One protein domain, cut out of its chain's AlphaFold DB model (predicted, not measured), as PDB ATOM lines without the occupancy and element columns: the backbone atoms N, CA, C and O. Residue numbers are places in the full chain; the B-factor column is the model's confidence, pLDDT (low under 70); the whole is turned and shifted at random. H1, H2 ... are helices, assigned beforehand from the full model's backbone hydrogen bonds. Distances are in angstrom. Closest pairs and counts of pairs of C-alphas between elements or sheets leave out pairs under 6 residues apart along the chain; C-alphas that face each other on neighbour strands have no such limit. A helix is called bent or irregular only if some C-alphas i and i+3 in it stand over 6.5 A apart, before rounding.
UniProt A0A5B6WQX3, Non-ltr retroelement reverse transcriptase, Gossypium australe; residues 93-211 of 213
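This is residues 93 to 211 of the 213 residues of the protein "Non-ltr retroelement reverse transcriptase" of Gossypium australe (UniProt A0A5B6WQX3). This is a long, loose string of helices, with the hairpin of H1 and H2 at one end and H5 with residues 184 to 195 at the other, joined by H4, which runs through the middle. H6 crosses H4 at about a right angle, and the short H3 packs on residues 152 to 153 of H4. The printed part has 119 residues with six named helices, in the order H1 to H6, and no named strand; the class is all helix. The whole is loose, with a radius of gyration of the C-alphas of 17.0 A, and a rod in outline, spanning 56 by 27 by 22 A.

The longest helix by residues is H2, residues 115 to 134, with a kink of 37 degrees near residue 128; it is irregular, with C-alphas 129 and 132 7.4 A apart. H1, residues 95 to 109, forms a helical hairpin with it, a shallow tilt of 16 degrees, opposite ways. They touch through residues 126 to 130 of H2 alone, and their closest C-alphas, those of Ile 97 and Pro 130, are 6.2 A apart. H4, residues 151 to 169, is the hub, touching three helices. It touches H2 at a steep tilt of 47 degrees, the same way, with the C-alphas of Phe 134 and Asn 156 closest at 5.1 A. H3, residues 141 to 146, forms a helical hairpin with H4 at a steep tilt of 44 degrees; the closest C-alphas, those of Ala 144 and His 153, are 5.8 A apart. H6, residues 200 to 209, touches H4 about perpendicular, at 86 degrees, with the C-alphas of Gly 161 and Ala 208 closest at 5.4 A. The helix packing is mostly crossed, with 1 of 4 touching pairs at a shallow tilt. H5, residues 174 to 183, is close to H4 but not clearly touching; the closest C-alphas, those of Leu 167 and Tyr 176, are 5.7 A apart. H5 and H6 are only just apart, at 8.0 A. Every O i to N i+4 pair is within hydrogen-bond range in H1, H3, H4, H5 and H6; in H2 it is 10 of 16.

H2 measures 26.1 A from C-alpha 115 to C-alpha 134, and H4 measures 26.8 A. H1 begins at C-alpha 95 (116.875, 158.611, 121.824) and measures 20.6 A. H3 is 8.3 A long and H5 14.0 A. H6 is 14.7 A long and ends at C-alpha 209 (132.013, 138.982, 129.573).

The C-alphas farthest apart, those of Leu 112 and Asn 186, are 55.7 A apart. The printed part has no cut. The link from H5 to H6, residues 184 to 199, is long. The mean pLDDT of the printed part is 85.3; residues 144 to 150 and residue 211 are under 70.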
ATOM      1  N   ALA A  93     118.087 157.641 127.154       70.31
ATOM      2  CA  ALA A  93     119.495 157.867 126.881       70.31
ATOM      3  C   ALA A  93     119.806 157.715 125.373       70.31
ATOM      4  O   ALA A  93     120.377 158.588 124.735       70.31
ATOM      5  N   PHE A  94     119.330 156.656 124.725       77.44
ATOM      6  CA  PHE A  94     119.674 156.393 123.327       77.44
ATOM      7  C   PHE A  94     118.817 157.149 122.304       77.44
ATOM      8  O   PHE A  94     119.087 157.050 121.108       77.44
ATOM      9  N   LYS A  95     117.817 157.932 122.729       79.19
ATOM     10  CA  LYS A  95     116.875 158.611 121.824       79.19
ATOM     11  C   LYS A  95     117.585 159.536 120.835       79.19
ATOM     12  O   LYS A  95     117.272 159.511 119.651       79.19
ATOM     13  N   SER A  96     118.580 160.299 121.287       79.06
ATOM     14  CA  SER A  96     119.371 161.175 120.408       79.06
ATOM     15  C   SER A  96     120.116 160.385 119.321       79.06
ATOM     16  O   SER A  96     120.106 160.762 118.149       79.06
ATOM     17  N   ILE A  97     120.699 159.238 119.681       81.88
ATOM     18  CA  ILE A  97     121.415 158.356 118.748       81.88
ATOM     19  C   ILE A  97     120.442 157.750 117.731       81.88
ATOM     20  O   ILE A  97     120.718 157.776 116.531       81.88
ATOM     21  N   VAL A  98     119.285 157.268 118.195       81.69
ATOM     22  CA  VAL A  98     118.208 156.745 117.338       81.69
ATOM     23  C   VAL A  98     117.744 157.820 116.355       81.69
ATOM     24  O   VAL A  98     117.729 157.579 115.151       81.69
ATOM     25  N   ASN A  99     117.452 159.029 116.837       84.62
ATOM     26  CA  ASN A  99     116.977 160.138 116.009       84.62
ATOM     27  C   ASN A  99     118.000 160.542 114.938       84.62
ATOM     28  O   ASN A  99     117.639 160.740 113.778       84.62
ATOM     29  N   ARG A 100     119.286 160.629 115.300       86.12
ATOM     30  CA  ARG A 100     120.371 160.919 114.346       86.12
ATOM     31  C   ARG A 100     120.495 159.827 113.290       86.12
ATOM     32  O   ARG A 100     120.684 160.134 112.115       86.12
ATOM     33  N   THR A 101     120.360 158.572 113.703       85.81
ATOM     34  CA  THR A 101     120.413 157.421 112.800       85.81
ATOM     35  C   THR A 101     119.243 157.445 111.817       85.81
ATOM     36  O   THR A 101     119.460 157.404 110.608       85.81
ATOM     37  N   ALA A 102     118.019 157.643 112.311       85.00
ATOM     38  CA  ALA A 102     116.818 157.779 111.489       85.00
ATOM     39  C   ALA A 102     116.905 158.967 110.516       85.00
ATOM     40  O   ALA A 102     116.573 158.835 109.342       85.00
ATOM     41  N   SER A 103     117.422 160.115 110.964       87.44
ATOM     42  CA  SER A 103     117.637 161.285 110.103       87.44
ATOM     43  C   SER A 103     118.599 160.985 108.946       87.44
ATOM     44  O   SER A 103     118.320 161.347 107.801       87.44
ATOM     45  N   ARG A 104     119.700 160.262 109.209       87.50
ATOM     46  CA  ARG A 104     120.635 159.839 108.156       87.50
ATOM     47  C   ARG A 104     119.991 158.867 107.178       87.50
ATOM     48  O   ARG A 104     120.159 159.063 105.978       87.50
ATOM     49  N   ILE A 105     119.225 157.893 107.669       85.69
ATOM     50  CA  ILE A 105     118.472 156.951 106.828       85.69
ATOM     51  C   ILE A 105     117.494 157.708 105.927       85.69
ATOM     52  O   ILE A 105     117.527 157.528 104.716       85.69
ATOM     53  N   ASN A 106     116.692 158.616 106.484       84.75
ATOM     54  CA  ASN A 106     115.698 159.379 105.726       84.75
ATOM     55  C   ASN A 106     116.333 160.314 104.687       84.75
ATOM     56  O   ASN A 106     115.807 160.472 103.587       84.75
ATOM     57  N   SER A 107     117.473 160.928 105.009       85.31
ATOM     58  CA  SER A 107     118.229 161.750 104.059       85.31
ATOM     59  C   SER A 107     118.774 160.915 102.896       85.31
ATOM     60  O   SER A 107     118.726 161.358 101.750       85.31
ATOM     61  N   TRP A 108     119.256 159.704 103.179       79.25
ATOM     62  CA  TRP A 108     119.847 158.821 102.175       79.25
ATOM     63  C   TRP A 108     118.832 158.005 101.382       79.25
ATOM     64  O   TRP A 108     119.079 157.736 100.213       79.25
ATOM     65  N   SER A 109     117.674 157.678 101.956       76.25
ATOM     66  CA  SER A 109     116.590 156.972 101.263       76.25
ATOM     67  C   SER A 109     116.042 157.754 100.067       76.25
ATOM     68  O   SER A 109     115.438 157.160  99.181       76.25
ATOM     69  N   LYS A 110     116.257 159.076 100.021       79.19
ATOM     70  CA  LYS A 110     115.927 159.923  98.865       79.19
ATOM     71  C   LYS A 110     116.868 159.705  97.672       79.19
ATOM     72  O   LYS A 110     116.591 160.202  96.586       79.19
ATOM     73  N   ARG A 111     117.987 158.997  97.860       79.38
ATOM     74  CA  ARG A 111     118.953 158.651  96.810       79.38
ATOM     75  C   ARG A 111     118.694 157.208  96.371       79.38
ATOM     76  O   ARG A 111     118.634 156.307  97.205       79.38
ATOM     77  N   LEU A 112     118.560 156.975  95.068       77.31
ATOM     78  CA  LEU A 112     118.443 155.624  94.513       77.31
ATOM     79  C   LEU A 112     119.817 154.942  94.567       77.31
ATOM     80  O   LEU A 112     120.718 155.284  93.808       77.31
ATOM     81  N   LEU A 113     119.993 154.010  95.504       79.75
ATOM     82  CA  LEU A 113     121.246 153.276  95.699       79.75
ATOM     83  C   LEU A 113     121.105 151.832  95.238       79.75
ATOM     84  O   LEU A 113     120.084 151.187  95.494       79.75
ATOM     85  N   SER A 114     122.182 151.312  94.650       90.81
ATOM     86  CA  SER A 114     122.348 149.878  94.432       90.81
ATOM     87  C   SER A 114     122.359 149.119  95.764       90.81
ATOM     88  O   SER A 114     122.623 149.694  96.827       90.81
ATOM     89  N   SER A 115     122.113 147.809  95.721       87.12
ATOM     90  CA  SER A 115     122.167 146.949  96.911       87.12
ATOM     91  C   SER A 115     123.521 147.037  97.628       87.12
ATOM     92  O   SER A 115     123.552 147.194  98.846       87.12
ATOM     93  N   ALA A 116     124.627 147.070  96.874       90.00
ATOM     94  CA  ALA A 116     125.972 147.255  97.427       90.00
ATOM     95  C   ALA A 116     126.142 148.628  98.109       90.00
ATOM     96  O   ALA A 116     126.706 148.731  99.198       90.00
ATOM     97  N   GLY A 117     125.593 149.693  97.512       88.06
ATOM     98  CA  GLY A 117     125.624 151.036  98.097       88.06
ATOM     99  C   GLY A 117     124.854 151.135  99.418       88.06
ATOM    100  O   GLY A 117     125.307 151.808 100.345       88.06
ATOM    101  N   LYS A 118     123.719 150.431  99.538       86.38
ATOM    102  CA  LYS A 118     122.939 150.360 100.788       86.38
ATOM    103  C   LYS A 118     123.712 149.651 101.899       86.38
ATOM    104  O   LYS A 118     123.711 150.125 103.032       86.38
ATOM    105  N   GLU A 119     124.398 148.558 101.581       86.50
ATOM    106  CA  GLU A 119     125.199 147.813 102.556       86.50
ATOM    107  C   GLU A 119     126.373 148.645 103.089       86.50
ATOM    108  O   GLU A 119     126.550 148.767 104.305       86.50
ATOM    109  N   ILE A 120     127.135 149.279 102.192       88.69
ATOM    110  CA  ILE A 120     128.251 150.156 102.573       88.69
ATOM    111  C   ILE A 120     127.741 151.324 103.423       88.69
ATOM    112  O   ILE A 120     128.347 151.658 104.442       88.69
ATOM    113  N   PHE A 121     126.603 151.918 103.056       86.75
ATOM    114  CA  PHE A 121     125.992 152.989 103.838       86.75
ATOM    115  C   PHE A 121     125.660 152.548 105.271       86.75
ATOM    116  O   PHE A 121     125.987 153.260 106.224       86.75
ATOM    117  N   VAL A 122     125.068 151.363 105.442       84.94
ATOM    118  CA  VAL A 122     124.770 150.818 106.773       84.94
ATOM    119  C   VAL A 122     126.061 150.596 107.567       84.94
ATOM    120  O   VAL A 122     126.180 151.069 108.699       84.94
ATOM    121  N   LYS A 123     127.058 149.937 106.972       85.56
ATOM    122  CA  LYS A 123     128.310 149.582 107.658       85.56
ATOM    123  C   LYS A 123     129.173 150.791 108.016       85.56
ATOM    124  O   LYS A 123     129.733 150.842 109.103       85.56
ATOM    125  N   VAL A 124     129.276 151.781 107.137       86.88
ATOM    126  CA  VAL A 124     130.194 152.913 107.336       86.88
ATOM    127  C   VAL A 124     129.500 154.074 108.038       86.88
ATOM    128  O   VAL A 124     130.011 154.630 109.010       86.88
ATOM    129  N   VAL A 125     128.312 154.455 107.569       86.94
ATOM    130  CA  VAL A 125     127.648 155.669 108.052       86.94
ATOM    131  C   VAL A 125     126.761 155.359 109.244       86.94
ATOM    132  O   VAL A 125     126.882 156.015 110.275       86.94
ATOM    133  N   ILE A 126     125.892 154.354 109.138       87.25
ATOM    134  CA  ILE A 126     124.923 154.067 110.200       87.25
ATOM    135  C   ILE A 126     125.601 153.500 111.446       87.25
ATOM    136  O   ILE A 126     125.287 153.961 112.540       87.25
ATOM    137  N   GLN A 127     126.561 152.580 111.316       87.44
ATOM    138  CA  GLN A 127     127.262 152.015 112.478       87.44
ATOM    139  C   GLN A 127     128.207 153.015 113.167       87.44
ATOM    140  O   GLN A 127     128.353 152.957 114.391       87.44
ATOM    141  N   SER A 128     128.805 153.975 112.446       88.25
ATOM    142  CA  SER A 128     129.725 154.960 113.052       88.25
ATOM    143  C   SER A 128     129.041 155.893 114.061       88.25
ATOM    144  O   SER A 128     129.650 156.292 115.052       88.25
ATOM    145  N   ILE A 129     127.751 156.187 113.866       87.44
ATOM    146  CA  ILE A 129     126.963 157.097 114.713       87.44
ATOM    147  C   ILE A 129     126.822 156.582 116.161       87.44
ATOM    148  O   ILE A 129     127.114 157.350 117.082       87.44
ATOM    149  N   PRO A 130     126.392 155.326 116.409       86.94
ATOM    150  CA  PRO A 130     126.316 154.758 117.749       86.94
ATOM    151  C   PRO A 130     127.646 154.195 118.263       86.94
ATOM    152  O   PRO A 130     127.717 153.927 119.459       86.94
ATOM    153  N   THR A 131     128.680 154.013 117.424       89.12
ATOM    154  CA  THR A 131     129.921 153.286 117.786       89.12
ATOM    155  C   THR A 131     130.490 153.723 119.136       89.12
ATOM    156  O   THR A 131     130.769 152.881 119.992       89.12
ATOM    157  N   TYR A 132     130.611 155.032 119.373       86.44
ATOM    158  CA  TYR A 132     131.168 155.533 120.629       86.44
ATOM    159  C   TYR A 132     130.301 155.158 121.841       86.44
ATOM    160  O   TYR A 132     130.802 154.603 122.817       86.44
ATOM    161  N   ALA A 133     128.984 155.362 121.758       86.31
ATOM    162  CA  ALA A 133     128.063 154.998 122.832       86.31
ATOM    163  C   ALA A 133     127.980 153.489 123.062       86.31
ATOM    164  O   ALA A 133     127.920 153.044 124.206       86.31
ATOM    165  N   PHE A 134     128.015 152.702 121.991       88.00
ATOM    166  CA  PHE A 134     127.903 151.248 122.043       88.00
ATOM    167  C   PHE A 134     129.179 150.599 122.572       88.00
ATOM    168  O   PHE A 134     129.122 149.546 123.196       88.00
ATOM    169  N   SER A 135     130.329 151.258 122.429       88.25
ATOM    170  CA  SER A 135     131.562 150.800 123.073       88.25
ATOM    171  C   SER A 135     131.526 150.879 124.604       88.25
ATOM    172  O   SER A 135     132.321 150.216 125.259       88.25
ATOM    173  N   ILE A 136     130.604 151.659 125.183       86.50
ATOM    174  CA  ILE A 136     130.531 151.922 126.631       86.50
ATOM    175  C   ILE A 136     129.244 151.349 127.243       86.50
ATOM    176  O   ILE A 136     129.238 150.914 128.399       86.50
ATOM    177  N   PHE A 137     128.141 151.360 126.495       87.88
ATOM    178  CA  PHE A 137     126.820 150.984 126.979       87.88
ATOM    179  C   PHE A 137     126.188 149.886 126.132       87.88
ATOM    180  O   PHE A 137     126.239 149.921 124.905       87.88
ATOM    181  N   LEU A 138     125.506 148.962 126.805       87.75
ATOM    182  CA  LEU A 138     124.658 147.969 126.167       87.75
ATOM    183  C   LEU A 138     123.272 148.583 125.950       87.75
ATOM    184  O   LEU A 138     122.548 148.881 126.909       87.75
ATOM    185  N   ALA A 139     122.913 148.798 124.690       84.06
ATOM    186  CA  ALA A 139     121.621 149.307 124.276       84.06
ATOM    187  C   ALA A 139     120.503 148.335 124.699       84.06
ATOM    188  O   ALA A 139     120.615 147.125 124.486       84.06
ATOM    189  N   PRO A 140     119.399 148.834 125.286       80.75
ATOM    190  CA  PRO A 140     118.224 148.013 125.544       80.75
ATOM    191  C   PRO A 140     117.666 147.429 124.243       80.75
ATOM    192  O   PRO A 140     117.636 148.125 123.228       80.75
ATOM    193  N   ASN A 141     117.134 146.206 124.296       74.62
ATOM    194  CA  ASN A 141     116.611 145.503 123.119       74.62
ATOM    195  C   ASN A 141     115.660 146.384 122.286       74.62
ATOM    196  O   ASN A 141     115.870 146.538 121.090       74.62
ATOM    197  N   GLY A 142     114.686 147.061 122.906       73.81
ATOM    198  CA  GLY A 142     113.739 147.919 122.173       73.81
ATOM    199  C   GLY A 142     114.375 149.088 121.402       73.81
ATOM    200  O   GLY A 142     113.814 149.538 120.411       73.81
ATOM    201  N   VAL A 143     115.555 149.560 121.814       74.31
ATOM    202  CA  VAL A 143     116.296 150.624 121.115       74.31
ATOM    203  C   VAL A 143     117.028 150.062 119.899       74.31
ATOM    204  O   VAL A 143     116.939 150.640 118.820       74.31
ATOM    205  N   ALA A 144     117.737 148.942 120.059       66.50
ATOM    206  CA  ALA A 144     118.482 148.319 118.966       66.50
ATOM    207  C   ALA A 144     117.537 147.801 117.867       66.50
ATOM    208  O   ALA A 144     117.764 148.050 116.685       66.50
ATOM    209  N   TRP A 145     116.428 147.169 118.265       63.28
ATOM    210  CA  TRP A 145     115.403 146.682 117.341       63.28
ATOM    211  C   TRP A 145     114.620 147.817 116.670       63.28
ATOM    212  O   TRP A 145     114.309 147.715 115.487       63.28
ATOM    213  N   GLY A 146     114.359 148.922 117.380       65.31
ATOM    214  CA  GLY A 146     113.595 150.064 116.862       65.31
ATOM    215  C   GLY A 146     114.273 150.841 115.726       65.31
ATOM    216  O   GLY A 146     113.597 151.577 115.014       65.31
ATOM    217  N   ILE A 147     115.584 150.669 115.522       66.69
ATOM    218  CA  ILE A 147     116.311 151.255 114.380       66.69
ATOM    219  C   ILE A 147     116.211 150.343 113.132       66.69
ATOM    220  O   ILE A 147     116.530 150.775 112.030       66.69
ATOM    221  N   GLY A 148     115.726 149.100 113.271       63.66
ATOM    222  CA  GLY A 148     115.488 148.185 112.147       63.66
ATOM    223  C   GLY A 148     116.689 147.332 111.723       63.66
ATOM    224  O   GLY A 148     116.627 146.686 110.681       63.66
ATOM    225  N   PHE A 149     117.767 147.284 112.515       66.00
ATOM    226  CA  PHE A 149     118.972 146.506 112.192       66.00
ATOM    227  C   PHE A 149     119.277 145.482 113.286       66.00
ATOM    228  O   PHE A 149     119.754 145.843 114.364       66.00
ATOM    229  N   LYS A 150     119.049 144.193 112.992       66.69
ATOM    230  CA  LYS A 150     119.394 143.076 113.896       66.69
ATOM    231  C   LYS A 150     120.889 143.080 114.245       66.69
ATOM    232  O   LYS A 150     121.265 142.872 115.398       66.69
ATOM    233  N   ASP A 151     121.720 143.425 113.263       71.25
ATOM    234  CA  ASP A 151     123.181 143.469 113.375       71.25
ATOM    235  C   ASP A 151     123.681 144.491 114.396       71.25
ATOM    236  O   ASP A 151     124.786 144.358 114.917       71.25
ATOM    237  N   LEU A 152     122.881 145.505 114.733       77.12
ATOM    238  CA  LEU A 152     123.327 146.575 115.618       77.12
ATOM    239  C   LEU A 152     123.457 146.106 117.076       77.12
ATOM    240  O   LEU A 152     124.306 146.615 117.808       77.12
ATOM    241  N   HIS A 153     122.655 145.121 117.497       82.44
ATOM    242  CA  HIS A 153     122.808 144.500 118.815       82.44
ATOM    243  C   HIS A 153     124.082 143.652 118.883       82.44
ATOM    244  O   HIS A 153     124.866 143.810 119.817       82.44
ATOM    245  N   LEU A 154     124.330 142.821 117.866       84.56
ATOM    246  CA  LEU A 154     125.556 142.023 117.764       84.56
ATOM    247  C   LEU A 154     126.797 142.921 117.709       84.56
ATOM    248  O   LEU A 154     127.759 142.693 118.436       84.56
ATOM    249  N   PHE A 155     126.741 144.005 116.934       85.38
ATOM    250  CA  PHE A 155     127.788 145.018 116.882       85.38
ATOM    251  C   PHE A 155     128.033 145.670 118.251       85.38
ATOM    252  O   PHE A 155     129.180 145.833 118.666       85.38
ATOM    253  N   ASN A 156     126.970 146.000 118.995       89.44
ATOM    254  CA  ASN A 156     127.094 146.534 120.350       89.44
ATOM    255  C   ASN A 156     127.787 145.548 121.299       89.44
ATOM    256  O   ASN A 156     128.690 145.952 122.032       89.44
ATOM    257  N   VAL A 157     127.373 144.278 121.276       89.00
ATOM    258  CA  VAL A 157     127.968 143.211 122.091       89.00
ATOM    259  C   VAL A 157     129.437 143.015 121.723       89.00
ATOM    260  O   VAL A 157     130.276 142.993 122.617       89.00
ATOM    261  N   ALA A 158     129.775 142.985 120.432       90.50
ATOM    262  CA  ALA A 158     131.152 142.857 119.960       90.50
ATOM    263  C   ALA A 158     132.046 144.026 120.419       90.50
ATOM    264  O   ALA A 158     133.167 143.815 120.882       90.50
ATOM    265  N   LEU A 159     131.549 145.269 120.356       91.88
ATOM    266  CA  LEU A 159     132.285 146.439 120.848       91.88
ATOM    267  C   LEU A 159     132.543 146.380 122.359       91.88
ATOM    268  O   LEU A 159     133.616 146.790 122.807       91.88
ATOM    269  N   LEU A 160     131.580 145.877 123.136       92.94
ATOM    270  CA  LEU A 160     131.742 145.677 124.577       92.94
ATOM    271  C   LEU A 160     132.691 144.514 124.878       92.94
ATOM    272  O   LEU A 160     133.543 144.658 125.751       92.94
ATOM    273  N   GLY A 161     132.619 143.418 124.118       93.19
ATOM    274  CA  GLY A 161     133.570 142.307 124.197       93.19
ATOM    275  C   GLY A 161     135.009 142.773 123.959       93.19
ATOM    276  O   GLY A 161     135.907 142.435 124.724       93.19
ATOM    277  N   ARG A 162     135.226 143.685 123.001       92.06
ATOM    278  CA  ARG A 162     136.533 144.337 122.810       92.06
ATOM    279  C   ARG A 162     136.994 145.130 124.040       92.06
ATOM    280  O   ARG A 162     138.193 145.182 124.305       92.06
ATOM    281  N   GLN A 163     136.085 145.766 124.786       92.62
ATOM    282  CA  GLN A 163     136.459 146.430 126.043       92.62
ATOM    283  C   GLN A 163     136.781 145.424 127.147       92.62
ATOM    284  O   GLN A 163     137.726 145.655 127.893       92.62
ATOM    285  N   VAL A 164     136.042 144.314 127.234       93.00
ATOM    286  CA  VAL A 164     136.353 143.212 128.158       93.00
ATOM    287  C   VAL A 164     137.759 142.683 127.881       93.00
ATOM    288  O   VAL A 164     138.580 142.659 128.790       93.00
ATOM    289  N   TRP A 165     138.075 142.385 126.619       92.19
ATOM    290  CA  TRP A 165     139.411 141.950 126.202       92.19
ATOM    291  C   TRP A 165     140.508 142.934 126.629       92.19
ATOM    292  O   TRP A 165     141.511 142.551 127.223       92.19
ATOM    293  N   ARG A 166     140.294 144.237 126.413       91.50
ATOM    294  CA  ARG A 166     141.233 145.281 126.858       91.50
ATOM    295  C   ARG A 166     141.422 145.322 128.372       91.50
ATOM    296  O   ARG A 166     142.499 145.689 128.817       91.50
ATOM    297  N   LEU A 167     140.402 144.990 129.163       91.56
ATOM    298  CA  LEU A 167     140.535 144.917 130.621       91.56
ATOM    299  C   LEU A 167     141.319 143.678 131.070       91.56
ATOM    300  O   LEU A 167     141.941 143.720 132.127       91.56
ATOM    301  N   ILE A 168     141.296 142.601 130.286       90.56
ATOM    302  CA  ILE A 168     142.079 141.391 130.555       90.56
ATOM    303  C   ILE A 168     143.560 141.650 130.246       90.56
ATOM    304  O   ILE A 168     144.414 141.421 131.104       90.56
ATOM    305  N   GLU A 169     143.841 142.204 129.065       92.19
ATOM    306  CA  GLU A 169     145.205 142.410 128.560       92.19
ATOM    307  C   GLU A 169     145.888 143.674 129.116       92.19
ATOM    308  O   GLU A 169     147.057 143.646 129.495       92.19
ATOM    309  N   CYS A 170     145.180 144.808 129.204       92.06
ATOM    310  CA  CYS A 170     145.779 146.120 129.492       92.06
ATOM    311  C   CYS A 170     145.482 146.604 130.926       92.06
ATOM    312  O   CYS A 170     144.646 147.491 131.163       92.06
ATOM    313  N   LYS A 171     146.195 146.026 131.901       92.19
ATOM    314  CA  LYS A 171     146.018 146.297 133.346       92.19
ATOM    315  C   LYS A 171     146.626 147.623 133.832       92.19
ATOM    316  O   LYS A 171     146.333 148.097 134.929       92.19
ATOM    317  N   ASP A 172     147.469 148.246 133.024       92.31
ATOM    318  CA  ASP A 172     148.124 149.529 133.291       92.31
ATOM    319  C   ASP A 172     147.176 150.732 133.132       92.31
ATOM    320  O   ASP A 172     147.391 151.791 133.738       92.31
ATOM    321  N   THR A 173     146.089 150.549 132.379       92.19
ATOM    322  CA  THR A 173     145.114 151.598 132.081       92.19
ATOM    323  C   THR A 173     144.398 152.118 133.331       92.19
ATOM    324  O   THR A 173     144.041 151.375 134.249       92.19
ATOM    325  N   LEU A 174     144.098 153.422 133.351       90.69
ATOM    326  CA  LEU A 174     143.292 154.026 134.421       90.69
ATOM    327  C   LEU A 174     141.906 153.369 134.523       90.69
ATOM    328  O   LEU A 174     141.394 153.166 135.621       90.69
ATOM    329  N   CYS A 175     141.319 153.010 133.378       87.94
ATOM    330  CA  CYS A 175     140.042 152.304 133.316       87.94
ATOM    331  C   CYS A 175     140.101 150.982 134.093       87.94
ATOM    332  O   CYS A 175     139.251 150.752 134.957       87.94
ATOM    333  N   TYR A 176     141.137 150.164 133.861       92.75
ATOM    334  CA  TYR A 176     141.355 148.937 134.622       92.75
ATOM    335  C   TYR A 176     141.521 149.227 136.110       92.75
ATOM    336  O   TYR A 176     140.795 148.654 136.917       92.75
ATOM    337  N   LYS A 177     142.410 150.150 136.496       93.25
ATOM    338  CA  LYS A 177     142.680 150.469 137.912       93.25
ATOM    339  C   LYS A 177     141.422 150.920 138.663       93.25
ATOM    340  O   LYS A 177     141.177 150.487 139.784       93.25
ATOM    341  N   VAL A 178     140.587 151.747 138.032       92.56
ATOM    342  CA  VAL A 178     139.334 152.241 138.628       92.56
ATOM    343  C   VAL A 178     138.265 151.146 138.696       92.56
ATOM    344  O   VAL A 178     137.558 151.040 139.702       92.56
ATOM    345  N   LEU A 179     138.105 150.345 137.637       91.31
ATOM    346  CA  LEU A 179     137.085 149.294 137.597       91.31
ATOM    347  C   LEU A 179     137.456 148.094 138.472       91.31
ATOM    348  O   LEU A 179     136.591 147.624 139.206       91.31
ATOM    349  N   SER A 180     138.713 147.649 138.451       93.00
ATOM    350  CA  SER A 180     139.214 146.543 139.280       93.00
ATOM    351  C   SER A 180     139.053 146.857 140.763       93.00
ATOM    352  O   SER A 180     138.363 146.122 141.463       93.00
ATOM    353  N   ALA A 181     139.537 148.016 141.223       92.31
ATOM    354  CA  ALA A 181     139.417 148.435 142.620       92.31
ATOM    355  C   ALA A 181     137.964 148.434 143.123       92.31
ATOM    356  O   ALA A 181     137.697 148.158 144.295       92.31
ATOM    357  N   LYS A 182     137.006 148.739 142.240       91.69
ATOM    358  CA  LYS A 182     135.591 148.797 142.600       91.69
ATOM    359  C   LYS A 182     134.874 147.455 142.484       91.69
ATOM    360  O   LYS A 182     134.091 147.131 143.374       91.69
ATOM    361  N   TYR A 183     135.059 146.744 141.377       93.12
ATOM    362  CA  TYR A 183     134.208 145.626 140.966       93.12
ATOM    363  C   TYR A 183     134.906 144.271 141.031       93.12
ATOM    364  O   TYR A 183     134.247 143.294 141.357       93.12
ATOM    365  N   PHE A 184     136.206 144.193 140.763       92.75
ATOM    366  CA  PHE A 184     136.962 142.936 140.741       92.75
ATOM    367  C   PHE A 184     138.368 143.146 141.331       92.75
ATOM    368  O   PHE A 184     139.367 143.130 140.614       92.75
ATOM    369  N   PRO A 185     138.475 143.380 142.653       90.56
ATOM    370  CA  PRO A 185     139.750 143.743 143.278       90.56
ATOM    371  C   PRO A 185     140.792 142.621 143.206       90.56
ATOM    372  O   PRO A 185     141.984 142.901 143.209       90.56
ATOM    373  N   ASN A 186     140.349 141.367 143.067       87.88
ATOM    374  CA  ASN A 186     141.216 140.196 142.922       87.88
ATOM    375  C   ASN A 186     141.757 140.027 141.488       87.88
ATOM    376  O   ASN A 186     142.450 139.056 141.204       87.88
ATOM    377  N   GLY A 187     141.405 140.929 140.566       85.94
ATOM    378  CA  GLY A 187     141.796 140.857 139.158       85.94
ATOM    379  C   GLY A 187     140.939 139.921 138.300       85.94
ATOM    380  O   GLY A 187     141.049 139.990 137.078       85.94
ATOM    381  N   ASP A 188     140.064 139.115 138.906       88.81
ATOM    382  CA  ASP A 188     139.129 138.237 138.199       88.81
ATOM    383  C   ASP A 188     137.857 138.987 137.777       88.81
ATOM    384  O   ASP A 188     136.964 139.270 138.582       88.81
ATOM    385  N   ILE A 189     137.787 139.319 136.489       88.88
ATOM    386  CA  ILE A 189     136.657 140.028 135.885       88.88
ATOM    387  C   ILE A 189     135.403 139.151 135.732       88.88
ATOM    388  O   ILE A 189     134.296 139.697 135.696       88.88
ATOM    389  N   PHE A 190     135.557 137.825 135.658       89.69
ATOM    390  CA  PHE A 190     134.456 136.875 135.468       89.69
ATOM    391  C   PHE A 190     133.693 136.641 136.776       89.69
ATOM    392  O   PHE A 190     132.470 136.485 136.758       89.69
ATOM    393  N   HIS A 191     134.376 136.768 137.918       89.44
ATOM    394  CA  HIS A 191     133.784 136.651 139.254       89.44
ATOM    395  C   HIS A 191     133.886 137.958 140.062       89.44
ATOM    396  O   HIS A 191     134.601 138.036 141.067       89.44
ATOM    397  N   PRO A 192     133.152 139.020 139.675       89.50
ATOM    398  CA  PRO A 192     133.229 140.296 140.364       89.50
ATOM    399  C   PRO A 192     132.554 140.264 141.741       89.50
ATOM    400  O   PRO A 192     131.598 139.534 142.009       89.50
ATOM    401  N   LYS A 193     132.996 141.173 142.610       89.56
ATOM    402  CA  LYS A 193     132.391 141.450 143.914       89.56
ATOM    403  C   LYS A 193     130.925 141.871 143.753       89.56
ATOM    404  O   LYS A 193     130.588 142.734 142.940       89.56
ATOM    405  N   LYS A 194     130.049 141.335 144.612       86.81
ATOM    406  CA  LYS A 194     128.646 141.769 144.704       86.81
ATOM    407  C   LYS A 194     128.556 143.220 145.192       86.81
ATOM    408  O   LYS A 194     129.121 143.580 146.224       86.81
ATOM    409  N   ILE A 195     127.833 144.052 144.444       88.25
ATOM    410  CA  ILE A 195     127.585 145.466 144.756       88.25
ATOM    411  C   ILE A 195     126.103 145.760 144.534       88.25
ATOM    412  O   ILE A 195     125.573 145.443 143.474       88.25
ATOM    413  N   ASP A 196     125.456 146.444 145.480       79.88
ATOM    414  CA  ASP A 196     124.007 146.709 145.430       79.88
ATOM    415  C   ASP A 196     123.572 147.601 144.257       79.88
ATOM    416  O   ASP A 196     122.457 147.502 143.747       79.88
ATOM    417  N   LYS A 197     124.426 148.552 143.853       83.00
ATOM    418  CA  LYS A 197     124.101 149.576 142.841       83.00
ATOM    419  C   LYS A 197     125.261 149.816 141.871       83.00
ATOM    420  O   LYS A 197     125.842 150.915 141.883       83.00
ATOM    421  N   PRO A 198     125.600 148.833 141.019       85.88
ATOM    422  CA  PRO A 198     126.661 148.991 140.034       85.88
ATOM    423  C   PRO A 198     126.337 150.116 139.041       85.88
ATOM    424  O   PRO A 198     125.178 150.507 138.847       85.88
ATOM    425  N   SER A 199     127.372 150.689 138.425       85.50
ATOM    426  CA  SER A 199     127.179 151.673 137.359       85.50
ATOM    427  C   SER A 199     126.564 151.012 136.125       85.50
ATOM    428  O   SER A 199     126.755 149.824 135.877       85.50
ATOM    429  N   PHE A 200     125.828 151.790 135.328       82.94
ATOM    430  CA  PHE A 200     125.248 151.272 134.089       82.94
ATOM    431  C   PHE A 200     126.323 150.799 133.097       82.94
ATOM    432  O   PHE A 200     126.160 149.755 132.472       82.94
ATOM    433  N   THR A 201     127.443 151.521 133.022       86.44
ATOM    434  CA  THR A 201     128.636 151.119 132.269       86.44
ATOM    435  C   THR A 201     129.137 149.745 132.708       86.44
ATOM    436  O   THR A 201     129.290 148.865 131.871       86.44
ATOM    437  N   TRP A 202     129.298 149.509 134.017       89.94
ATOM    438  CA  TRP A 202     129.750 148.207 134.517       89.94
ATOM    439  C   TRP A 202     128.767 147.088 134.185       89.94
ATOM    440  O   TRP A 202     129.171 146.055 133.678       89.94
ATOM    441  N   GLN A 203     127.465 147.311 134.390       89.62
ATOM    442  CA  GLN A 203     126.442 146.332 134.004       89.62
ATOM    443  C   GLN A 203     126.483 145.996 132.507       89.62
ATOM    444  O   GLN A 203     126.130 144.886 132.127       89.62
ATOM    445  N   SER A 204     126.859 146.959 131.663       89.69
ATOM    446  CA  SER A 204     126.981 146.759 130.217       89.69
ATOM    447  C   SER A 204     128.207 145.918 129.871       89.69
ATOM    448  O   SER A 204     128.077 144.948 129.137       89.69
ATOM    449  N   ILE A 205     129.363 146.253 130.450       90.75
ATOM    450  CA  ILE A 205     130.625 145.520 130.264       90.75
ATOM    451  C   ILE A 205     130.507 144.094 130.814       90.75
ATOM    452  O   ILE A 205     130.814 143.145 130.108       90.75
ATOM    453  N   PHE A 206     129.989 143.928 132.034       90.62
ATOM    454  CA  PHE A 206     129.842 142.619 132.673       90.62
ATOM    455  C   PHE A 206     128.871 141.699 131.924       90.62
ATOM    456  O   PHE A 206     129.089 140.505 131.834       90.62
ATOM    457  N   LYS A 207     127.813 142.230 131.305       89.00
ATOM    458  CA  LYS A 207     126.960 141.404 130.435       89.00
ATOM    459  C   LYS A 207     127.687 140.890 129.192       89.00
ATOM    460  O   LYS A 207     127.259 139.896 128.621       89.00
ATOM    461  N   ALA A 208     128.732 141.586 128.751       88.12
ATOM    462  CA  ALA A 208     129.505 141.187 127.590       88.12
ATOM    463  C   ALA A 208     130.583 140.144 127.918       88.12
ATOM    464  O   ALA A 208     131.027 139.482 126.988       88.12
ATOM    465  N   THR A 209     130.969 139.955 129.190       85.31
ATOM    466  CA  THR A 209     132.013 138.982 129.573       85.31
ATOM    467  C   THR A 209     131.614 137.553 129.225       85.31
ATOM    468  O   THR A 209     132.446 136.810 128.728       85.31
ATOM    469  N   TRP A 210     130.328 137.215 129.358       76.38
ATOM    470  CA  TRP A 210     129.781 135.893 129.019       76.38
ATOM    471  C   TRP A 210     129.811 135.554 127.519       76.38
ATOM    472  O   TRP A 210     129.521 134.431 127.135       76.38
ATOM    473  N   ASN A 211     130.097 136.535 126.654       68.81
ATOM    474  CA  ASN A 211     130.257 136.300 125.214       68.81
ATOM    475  C   ASN A 211     131.734 136.140 124.810       68.81
ATOM    476  O   ASN A 211     132.017 136.031 123.620       68.81
TER     477      ASN A 211